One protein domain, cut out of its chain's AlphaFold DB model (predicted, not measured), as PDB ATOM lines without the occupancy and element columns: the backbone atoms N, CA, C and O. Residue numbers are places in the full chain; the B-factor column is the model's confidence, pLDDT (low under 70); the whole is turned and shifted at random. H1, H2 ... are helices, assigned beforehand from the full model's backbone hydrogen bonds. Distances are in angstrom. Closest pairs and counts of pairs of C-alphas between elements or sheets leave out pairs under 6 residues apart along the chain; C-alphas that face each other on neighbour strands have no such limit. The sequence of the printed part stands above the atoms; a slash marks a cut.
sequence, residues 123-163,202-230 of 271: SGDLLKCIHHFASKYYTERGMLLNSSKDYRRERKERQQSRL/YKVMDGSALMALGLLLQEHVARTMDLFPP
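What this domain is: This is residues 123 to 163 and 202 to 230 of the 271 residues of an uncharacterized protein of Auriculariopsis ampla (UniProt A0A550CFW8). Two helices cross nearly at right angles, the longest helix, H3, and H1, meeting through a part of each at 73 degrees, only just about perpendicular, while residues 145 to 163, of which 147 to 163 belong to H2, stick out as a free arm, and H2 touches no helix. The printed part has 70 residues with three named helices, H1, H2 and H3 in chain order, and no named strand: all helix. It is extended, with a radius of gyration of the C-alphas of 19.2 A, and spans 70 by 21 by 19 A.

Where its parts are: H3, residues 207 to 226, is 28.4 A long and ends at C-alpha 226 (-39.869, 28.077, -12.775). H1, residues 124 to 140, is 24.5 A long and begins at C-alpha 124 (-24.992, 38.134, 2.549). H2, residues 147 to 163, is 24.3 A long.

How they stand to each other: H3 touches H1 with residues 210 to 214 alone, and H1 touches H3 with residues 126 to 130 alone; the closest C-alphas, of Leu 127 and Gly 214, are 6.8 A apart. Their lines are only just about perpendicular, at 73 degrees. H2 is apart from H1 and H3. Every O i to N i+4 pair is within hydrogen-bond range in H1 and H3, and 12 of 13 in H2.

The domain as a whole: The C-alphas farthest apart, of Leu 163 and Pro 230, are 70.2 A apart. Residues 164 to 201 are not printed, and C-alphas 163 and 202 are 34.7 A apart across the cut. The link H1 to H2 is short. pLDDT is under 70 at residues 145 to 148, 150, 202 to 206 and 227 to 230.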
ATOM      1  N   SER A 123     -28.042  34.986   0.575       83.44
ATOM      2  CA  SER A 123     -26.657  35.418   0.418       83.44
ATOM      3  C   SER A 123     -26.438  36.760   1.127       83.44
ATOM      4  O   SER A 123     -27.283  37.661   1.090       83.44
ATOM      5  N   GLY A 124     -25.291  36.914   1.793       82.44
ATOM      6  CA  GLY A 124     -24.992  38.134   2.549       82.44
ATOM      7  C   GLY A 124     -25.085  39.405   1.694       82.44
ATOM      8  O   GLY A 124     -25.460  40.462   2.199       82.44
ATOM      9  N   ASP A 125     -24.808  39.306   0.392       76.69
ATOM     10  CA  ASP A 125     -24.938  40.418  -0.552       76.69
ATOM     11  C   ASP A 125     -26.395  40.762  -0.879       76.69
ATOM     12  O   ASP A 125     -26.730  41.945  -0.962       76.69
ATOM     13  N   LEU A 126     -27.292  39.772  -0.959       79.06
ATOM     14  CA  LEU A 126     -28.726  40.031  -1.088       79.06
ATOM     15  C   LEU A 126     -29.247  40.807   0.125       79.06
ATOM     16  O   LEU A 126     -29.968  41.795  -0.026       79.06
ATOM     17  N   LEU A 127     -28.825  40.413   1.326       79.12
ATOM     18  CA  LEU A 127     -29.213  41.098   2.557       79.12
ATOM     19  C   LEU A 127     -28.729  42.559   2.575       79.12
ATOM     20  O   LEU A 127     -29.480  43.453   2.977       79.12
ATOM     21  N   LYS A 128     -27.512  42.826   2.079       80.75
ATOM     22  CA  LYS A 128     -26.990  44.196   1.903       80.75
ATOM     23  C   LYS A 128     -27.825  45.001   0.907       80.75
ATOM     24  O   LYS A 128     -28.154  46.153   1.193       80.75
ATOM     25  N   CYS A 129     -28.204  44.411  -0.228       76.56
ATOM     26  CA  CYS A 129     -29.055  45.065  -1.225       76.56
ATOM     27  C   CYS A 129     -30.430  45.422  -0.644       76.56
ATOM     28  O   CYS A 129     -30.846  46.579  -0.730       76.56
ATOM     29  N   ILE A 130     -31.104  44.471   0.016       82.62
ATOM     30  CA  ILE A 130     -32.394  44.706   0.690       82.62
ATOM     31  C   ILE A 130     -32.256  45.842   1.705       82.62
ATOM     32  O   ILE A 130     -33.091  46.747   1.757       82.62
ATOM     33  N   HIS A 131     -31.170  45.839   2.475       80.69
ATOM     34  CA  HIS A 131     -30.902  46.873   3.460       80.69
ATOM     35  C   HIS A 131     -30.707  48.262   2.831       80.69
ATOM     36  O   HIS A 131     -31.255  49.247   3.336       80.69
ATOM     37  N   HIS A 132     -29.964  48.351   1.724       83.94
ATOM     38  CA  HIS A 132     -29.764  49.600   0.993       83.94
ATOM     39  C   HIS A 132     -31.093  50.164   0.470       83.94
ATOM     40  O   HIS A 132     -31.405  51.334   0.713       83.94
ATOM     41  N   PHE A 133     -31.914  49.321  -0.163       86.12
ATOM     42  CA  PHE A 133     -33.221  49.724  -0.685       86.12
ATOM     43  C   PHE A 133     -34.197  50.129   0.415       86.12
ATOM     44  O   PHE A 133     -34.839  51.173   0.298       86.12
ATOM     45  N   ALA A 134     -34.280  49.357   1.502       82.69
ATOM     46  CA  ALA A 134     -35.116  49.704   2.644       82.69
ATOM     47  C   ALA A 134     -34.687  51.059   3.223       82.69
ATOM     48  O   ALA A 134     -35.501  51.975   3.331       82.69
ATOM     49  N   SER A 135     -33.395  51.228   3.510       78.25
ATOM     50  CA  SER A 135     -32.859  52.478   4.060       78.25
ATOM     51  C   SER A 135     -33.194  53.677   3.175       78.25
ATOM     52  O   SER A 135     -33.672  54.696   3.681       78.25
ATOM     53  N   LYS A 136     -33.020  53.549   1.854       84.06
ATOM     54  CA  LYS A 136     -33.368  54.594   0.885       84.06
ATOM     55  C   LYS A 136     -34.868  54.903   0.894       84.06
ATOM     56  O   LYS A 136     -35.245  56.053   1.103       84.06
ATOM     57  N   TYR A 137     -35.718  53.886   0.769       87.25
ATOM     58  CA  TYR A 137     -37.177  54.030   0.710       87.25
ATOM     59  C   TYR A 137     -37.769  54.706   1.953       87.25
ATOM     60  O   TYR A 137     -38.592  55.620   1.865       87.25
ATOM     61  N   TYR A 138     -37.344  54.275   3.139       81.31
ATOM     62  CA  TYR A 138     -37.835  54.841   4.393       81.31
ATOM     63  C   TYR A 138     -37.265  56.242   4.660       81.31
ATOM     64  O   TYR A 138     -37.949  57.057   5.286       81.31
ATOM     65  N   THR A 139     -36.056  56.547   4.170       80.19
ATOM     66  CA  THR A 139     -35.492  57.907   4.208       80.19
ATOM     67  C   THR A 139     -36.282  58.847   3.297       80.19
ATOM     68  O   THR A 139     -36.692  59.914   3.745       80.19
ATOM     69  N   GLU A 140     -36.572  58.436   2.058       84.94
ATOM     70  CA  GLU A 140     -37.377  59.211   1.096       84.94
ATOM     71  C   GLU A 140     -38.789  59.502   1.621       84.94
ATOM     72  O   GLU A 140     -39.323  60.589   1.415       84.94
ATOM     73  N   ARG A 141     -39.386  58.563   2.366       84.06
ATOM     74  CA  ARG A 141     -40.699  58.754   3.005       84.06
ATOM     75  C   ARG A 141     -40.657  59.507   4.337       84.06
ATOM     76  O   ARG A 141     -41.695  59.642   4.980       84.06
ATOM     77  N   GLY A 142     -39.484  59.955   4.788       79.38
ATOM     78  CA  GLY A 142     -39.319  60.645   6.072       79.38
ATOM     79  C   GLY A 142     -39.649  59.782   7.296       79.38
ATOM     80  O   GLY A 142     -39.807  60.300   8.398       79.38
ATOM     81  N   MET A 143     -39.757  58.463   7.122       79.12
ATOM     82  CA  MET A 143     -40.014  57.515   8.210       79.12
ATOM     83  C   MET A 143     -38.735  57.172   8.980       79.12
ATOM     84  O   MET A 143     -38.791  56.774  10.143       79.12
ATOM     85  N   LEU A 144     -37.579  57.354   8.342       70.88
ATOM     86  CA  LEU A 144     -36.256  57.222   8.939       70.88
ATOM     87  C   LEU A 144     -35.721  58.624   9.249       70.88
ATOM     88  O   LEU A 144     -35.060  59.259   8.429       70.88
ATOM     89  N   LEU A 145     -36.031  59.147  10.441       62.97
ATOM     90  CA  LEU A 145     -35.386  60.375  10.902       62.97
ATOM     91  C   LEU A 145     -33.925  60.078  11.237       62.97
ATOM     92  O   LEU A 145     -33.620  59.247  12.093       62.97
ATOM     93  N   ASN A 146     -33.021  60.828  10.608       66.81
ATOM     94  CA  ASN A 146     -31.584  60.845  10.883       66.81
ATOM     95  C   ASN A 146     -31.267  61.513  12.236       66.81
ATOM     96  O   ASN A 146     -30.360  62.334  12.361       66.81
ATOM     97  N   SER A 147     -31.984  61.136  13.293       62.12
ATOM     98  CA  SER A 147     -31.839  61.714  14.629       62.12
ATOM     99  C   SER A 147     -30.424  61.572  15.179       62.12
ATOM    100  O   SER A 147     -29.955  62.414  15.937       62.12
ATOM    101  N   SER A 148     -29.712  60.517  14.773       64.69
ATOM    102  CA  SER A 148     -28.305  60.317  15.115       64.69
ATOM    103  C   SER A 148     -27.386  61.344  14.450       64.69
ATOM    104  O   SER A 148     -26.386  61.732  15.054       64.69
ATOM    105  N   LYS A 149     -27.704  61.801  13.231       72.44
ATOM    106  CA  LYS A 149     -26.937  62.830  12.514       72.44
ATOM    107  C   LYS A 149     -27.123  64.187  13.182       72.44
ATOM    108  O   LYS A 149     -26.133  64.857  13.466       72.44
ATOM    109  N   ASP A 150     -28.361  64.538  13.511       69.50
ATOM    110  CA  ASP A 150     -28.661  65.815  14.163       69.50
ATOM    111  C   ASP A 150     -28.141  65.847  15.597       69.50
ATOM    112  O   ASP A 150     -27.523  66.829  15.991       69.50
ATOM    113  N   TYR A 151     -28.220  64.734  16.330       77.19
ATOM    114  CA  TYR A 151     -27.577  64.621  17.639       77.19
ATOM    115  C   TYR A 151     -26.051  64.793  17.572       77.19
ATOM    116  O   TYR A 151     -25.458  65.468  18.413       77.19
ATOM    117  N   ARG A 152     -25.382  64.177  16.585       78.56
ATOM    118  CA  ARG A 152     -23.925  64.328  16.413       78.56
ATOM    119  C   ARG A 152     -23.559  65.767  16.057       78.56
ATOM    120  O   ARG A 152     -22.561  66.262  16.578       78.56
ATOM    121  N   ARG A 153     -24.361  66.422  15.215       82.88
ATOM    122  CA  ARG A 153     -24.198  67.829  14.834       82.88
ATOM    123  C   ARG A 153     -24.379  68.749  16.039       82.88
ATOM    124  O   ARG A 153     -23.443  69.456  16.379       82.88
ATOM    125  N   GLU A 154     -25.496  68.622  16.753       88.06
ATOM    126  CA  GLU A 154     -25.793  69.388  17.972       88.06
ATOM    127  C   GLU A 154     -24.699  69.189  19.032       88.06
ATOM    128  O   GLU A 154     -24.280  70.119  19.718       88.06
ATOM    129  N   ARG A 155     -24.191  67.960  19.178       87.00
ATOM    130  CA  ARG A 155     -23.108  67.674  20.120       87.00
ATOM    131  C   ARG A 155     -21.790  68.336  19.714       87.00
ATOM    132  O   ARG A 155     -21.101  68.826  20.608       87.00
ATOM    133  N   LYS A 156     -21.431  68.318  18.426       92.00
ATOM    134  CA  LYS A 156     -20.237  69.009  17.910       92.00
ATOM    135  C   LYS A 156     -20.370  70.521  18.081       92.00
ATOM    136  O   LYS A 156     -19.456  71.146  18.599       92.00
ATOM    137  N   GLU A 157     -21.531  71.077  17.761       92.75
ATOM    138  CA  GLU A 157     -21.831  72.503  17.913       92.75
ATOM    139  C   GLU A 157     -21.726  72.948  19.377       92.75
ATOM    140  O   GLU A 157     -21.055  73.923  19.686       92.75
ATOM    141  N   ARG A 158     -22.259  72.158  20.321       89.50
ATOM    142  CA  ARG A 158     -22.086  72.409  21.766       89.50
ATOM    143  C   ARG A 158     -20.644  72.290  22.256       89.50
ATOM    144  O   ARG A 158     -20.349  72.768  23.349       89.50
ATOM    145  N   GLN A 159     -19.786  71.550  21.557       89.62
ATOM    146  CA  GLN A 159     -18.360  71.490  21.885       89.62
ATOM    147  C   GLN A 159     -17.643  72.721  21.336       89.62
ATOM    148  O   GLN A 159     -16.908  73.359  22.080       89.62
ATOM    149  N   GLN A 160     -17.926  73.097  20.088       90.81
ATOM    150  CA  GLN A 160     -17.385  74.305  19.467       90.81
ATOM    151  C   GLN A 160     -17.811  75.576  20.206       90.81
ATOM    152  O   GLN A 160     -16.973  76.433  20.453       90.81
ATOM    153  N   SER A 161     -19.065  75.673  20.655       89.94
ATOM    154  CA  SER A 161     -19.543  76.840  21.402       89.94
ATOM    155  C   SER A 161     -18.827  77.016  22.744       89.94
ATOM    156  O   SER A 161     -18.640  78.135  23.192       89.94
ATOM    157  N   ARG A 162     -18.423  75.915  23.396       89.00
ATOM    158  CA  ARG A 162     -17.641  75.974  24.643       89.00
ATOM    159  C   ARG A 162     -16.217  76.440  24.386       89.00
ATOM    160  O   ARG A 162     -15.718  77.248  25.145       89.00
ATOM    161  N   LEU A 163     -15.608  75.950  23.308       88.06
ATOM    162  CA  LEU A 163     -14.272  76.375  22.896       88.06
ATOM    163  C   LEU A 163     -14.253  77.862  22.513       88.06
ATOM    164  O   LEU A 163     -13.331  78.560  22.899       88.06
ATOM    165  N   TYR A 202     -32.661  49.509  12.435       53.91
ATOM    166  CA  TYR A 202     -31.972  48.267  12.838       53.91
ATOM    167  C   TYR A 202     -32.565  47.624  14.097       53.91
ATOM    168  O   TYR A 202     -32.260  46.488  14.437       53.91
ATOM    169  N   LYS A 203     -33.378  48.389  14.822       59.31
ATOM    170  CA  LYS A 203     -34.055  48.020  16.061       59.31
ATOM    171  C   LYS A 203     -35.567  47.866  15.880       59.31
ATOM    172  O   LYS A 203     -36.240  47.430  16.806       59.31
ATOM    173  N   VAL A 204     -36.106  48.321  14.747       62.69
ATOM    174  CA  VAL A 204     -37.525  48.183  14.377       62.69
ATOM    175  C   VAL A 204     -37.732  46.939  13.538       62.69
ATOM    176  O   VAL A 204     -38.725  46.246  13.723       62.69
ATOM    177  N   MET A 205     -36.811  46.679  12.611       62.88
ATOM    178  CA  MET A 205     -36.770  45.432  11.872       62.88
ATOM    179  C   MET A 205     -35.751  44.526  12.544       62.88
ATOM    180  O   MET A 205     -34.546  44.694  12.368       62.88
ATOM    181  N   ASP A 206     -36.258  43.593  13.346       67.50
ATOM    182  CA  ASP A 206     -35.451  42.505  13.880       67.50
ATOM    183  C   ASP A 206     -34.803  41.744  12.710       67.50
ATOM    184  O   ASP A 206     -35.382  41.649  11.624       67.50
ATOM    185  N   GLY A 207     -33.596  41.205  12.905       70.56
ATOM    186  CA  GLY A 207     -32.875  40.480  11.847       70.56
ATOM    187  C   GLY A 207     -33.706  39.358  11.204       70.56
ATOM    188  O   GLY A 207     -33.551  39.084  10.018       70.56
ATOM    189  N   SER A 208     -34.662  38.794  11.948       71.00
ATOM    190  CA  SER A 208     -35.651  37.827  11.464       71.00
ATOM    191  C   SER A 208     -36.610  38.395  10.410       71.00
ATOM    192  O   SER A 208     -36.916  37.704   9.444       71.00
ATOM    193  N   ALA A 209     -37.057  39.649  10.539       76.56
ATOM    194  CA  ALA A 209     -37.946  40.285   9.563       76.56
ATOM    195  C   ALA A 209     -37.228  40.532   8.230       76.56
ATOM    196  O   ALA A 209     -37.800  40.311   7.164       76.56
ATOM    197  N   LEU A 210     -35.958  40.942   8.293       74.44
ATOM    198  CA  LEU A 210     -35.088  41.063   7.121       74.44
ATOM    199  C   LEU A 210     -34.852  39.702   6.447       74.44
ATOM    200  O   LEU A 210     -34.904  39.614   5.223       74.44
ATOM    201  N   MET A 211     -34.651  38.648   7.238       76.44
ATOM    202  CA  MET A 211     -34.480  37.282   6.738       76.44
ATOM    203  C   MET A 211     -35.748  36.764   6.047       76.44
ATOM    204  O   MET A 211     -35.667  36.258   4.932       76.44
ATOM    205  N   ALA A 212     -36.925  36.979   6.644       77.75
ATOM    206  CA  ALA A 212     -38.212  36.618   6.044       77.75
ATOM    207  C   ALA A 212     -38.453  37.342   4.708       77.75
ATOM    208  O   ALA A 212     -38.948  36.743   3.757       77.75
ATOM    209  N   LEU A 213     -38.058  38.616   4.613       81.56
ATOM    210  CA  LEU A 213     -38.125  39.379   3.365       81.56
ATOM    211  C   LEU A 213     -37.186  38.807   2.294       81.56
ATOM    212  O   LEU A 213     -37.563  38.757   1.126       81.56
ATOM    213  N   GLY A 214     -35.996  38.350   2.692       83.88
ATOM    214  CA  GLY A 214     -35.056  37.650   1.814       83.88
ATOM    215  C   GLY A 214     -35.625  36.339   1.269       83.88
ATOM    216  O   GLY A 214     -35.615  36.144   0.057       83.88
ATOM    217  N   LEU A 215     -36.196  35.504   2.144       81.94
ATOM    218  CA  LEU A 215     -36.809  34.224   1.768       81.94
ATOM    219  C   LEU A 215     -37.985  34.413   0.801       81.94
ATOM    220  O   LEU A 215     -38.034  33.765  -0.240       81.94
ATOM    221  N   LEU A 216     -38.888  35.356   1.090       85.25
ATOM    222  CA  LEU A 216     -40.019  35.665   0.204       85.25
ATOM    223  C   LEU A 216     -39.558  36.165  -1.171       85.25
ATOM    224  O   LEU A 216     -40.193  35.869  -2.182       85.25
ATOM    225  N   LEU A 217     -38.459  36.923  -1.224       88.62
ATOM    226  CA  LEU A 217     -37.900  37.406  -2.484       88.62
ATOM    227  C   LEU A 217     -37.261  36.266  -3.287       88.62
ATOM    228  O   LEU A 217     -37.494  36.174  -4.489       88.62
ATOM    229  N   GLN A 218     -36.486  35.393  -2.633       83.75
ATOM    230  CA  GLN A 218     -35.892  34.212  -3.267       83.75
ATOM    231  C   GLN A 218     -36.970  33.272  -3.806       83.75
ATOM    232  O   GLN A 218     -36.899  32.879  -4.967       83.75
ATOM    233  N   GLU A 219     -38.007  32.989  -3.016       86.75
ATOM    234  CA  GLU A 219     -39.147  32.181  -3.450       86.75
ATOM    235  C   GLU A 219     -39.883  32.831  -4.629       86.75
ATOM    236  O   GLU A 219     -40.251  32.154  -5.586       86.75
ATOM    237  N   HIS A 220     -40.077  34.152  -4.604       88.50
ATOM    238  CA  HIS A 220     -40.710  34.860  -5.715       88.50
ATOM    239  C   HIS A 220     -39.881  34.785  -7.004       88.50
ATOM    240  O   HIS A 220     -40.446  34.569  -8.078       88.50
ATOM    241  N   VAL A 221     -38.555  34.930  -6.911       88.62
ATOM    242  CA  VAL A 221     -37.650  34.782  -8.060       88.62
ATOM    243  C   VAL A 221     -37.667  33.344  -8.568       88.62
ATOM    244  O   VAL A 221     -37.836  33.158  -9.768       88.62
ATOM    245  N   ALA A 222     -37.578  32.348  -7.682       82.81
ATOM    246  CA  ALA A 222     -37.667  30.935  -8.044       82.81
ATOM    247  C   ALA A 222     -38.982  30.638  -8.772       82.81
ATOM    248  O   ALA A 222     -38.956  30.191  -9.909       82.81
ATOM    249  N   ARG A 223     -40.130  31.044  -8.210       86.19
ATOM    250  CA  ARG A 223     -41.438  30.908  -8.876       86.19
ATOM    251  C   ARG A 223     -41.481  31.612 -10.228       86.19
ATOM    252  O   ARG A 223     -42.076  31.089 -11.157       86.19
ATOM    253  N   THR A 224     -40.886  32.796 -10.357       89.25
ATOM    254  CA  THR A 224     -40.878  33.533 -11.633       89.25
ATOM    255  C   THR A 224     -40.010  32.837 -12.682       89.25
ATOM    256  O   THR A 224     -40.365  32.839 -13.858       89.25
ATOM    257  N   MET A 225     -38.903  32.221 -12.259       85.75
ATOM    258  CA  MET A 225     -38.006  31.457 -13.127       85.75
ATOM    259  C   MET A 225     -38.585  30.082 -13.486       85.75
ATOM    260  O   MET A 225     -38.517  29.700 -14.645       85.75
ATOM    261  N   ASP A 226     -39.233  29.386 -12.550       78.75
ATOM    262  CA  ASP A 226     -39.869  28.077 -12.775       78.75
ATOM    263  C   ASP A 226     -41.158  28.182 -13.609       78.75
ATOM    264  O   ASP A 226     -41.566  27.229 -14.272       78.75
ATOM    265  N   LEU A 227     -41.808  29.354 -13.612       66.19
ATOM    266  CA  LEU A 227     -42.919  29.666 -14.520       66.19
ATOM    267  C   LEU A 227     -42.468  29.905 -15.965       66.19
ATOM    268  O   LEU A 227     -43.316  29.967 -16.857       66.19
ATOM    269  N   PHE A 228     -41.161  30.014 -16.204       58.34
ATOM    270  CA  PHE A 228     -40.560  29.754 -17.502       58.34
ATOM    271  C   PHE A 228     -40.079  28.297 -17.482       58.34
ATOM    272  O   PHE A 228     -38.900  28.052 -17.212       58.34
ATOM    273  N   PRO A 229     -40.952  27.299 -17.755       60.81
ATOM    274  CA  PRO A 229     -40.427  26.000 -18.146       60.81
ATOM    275  C   PRO A 229     -39.421  26.291 -19.264       60.81
ATOM    276  O   PRO A 229     -39.764  27.102 -20.133       60.81
ATOM    277  N   PRO A 230     -38.182  25.757 -19.204       63.47
ATOM    278  CA  PRO A 230     -37.206  25.970 -20.260       63.47
ATOM    279  C   PRO A 230     -37.931  25.638 -21.549       63.47
ATOM    280  O   PRO A 230     -38.363  24.497 -21.725       63.47
TER     281      PRO A 230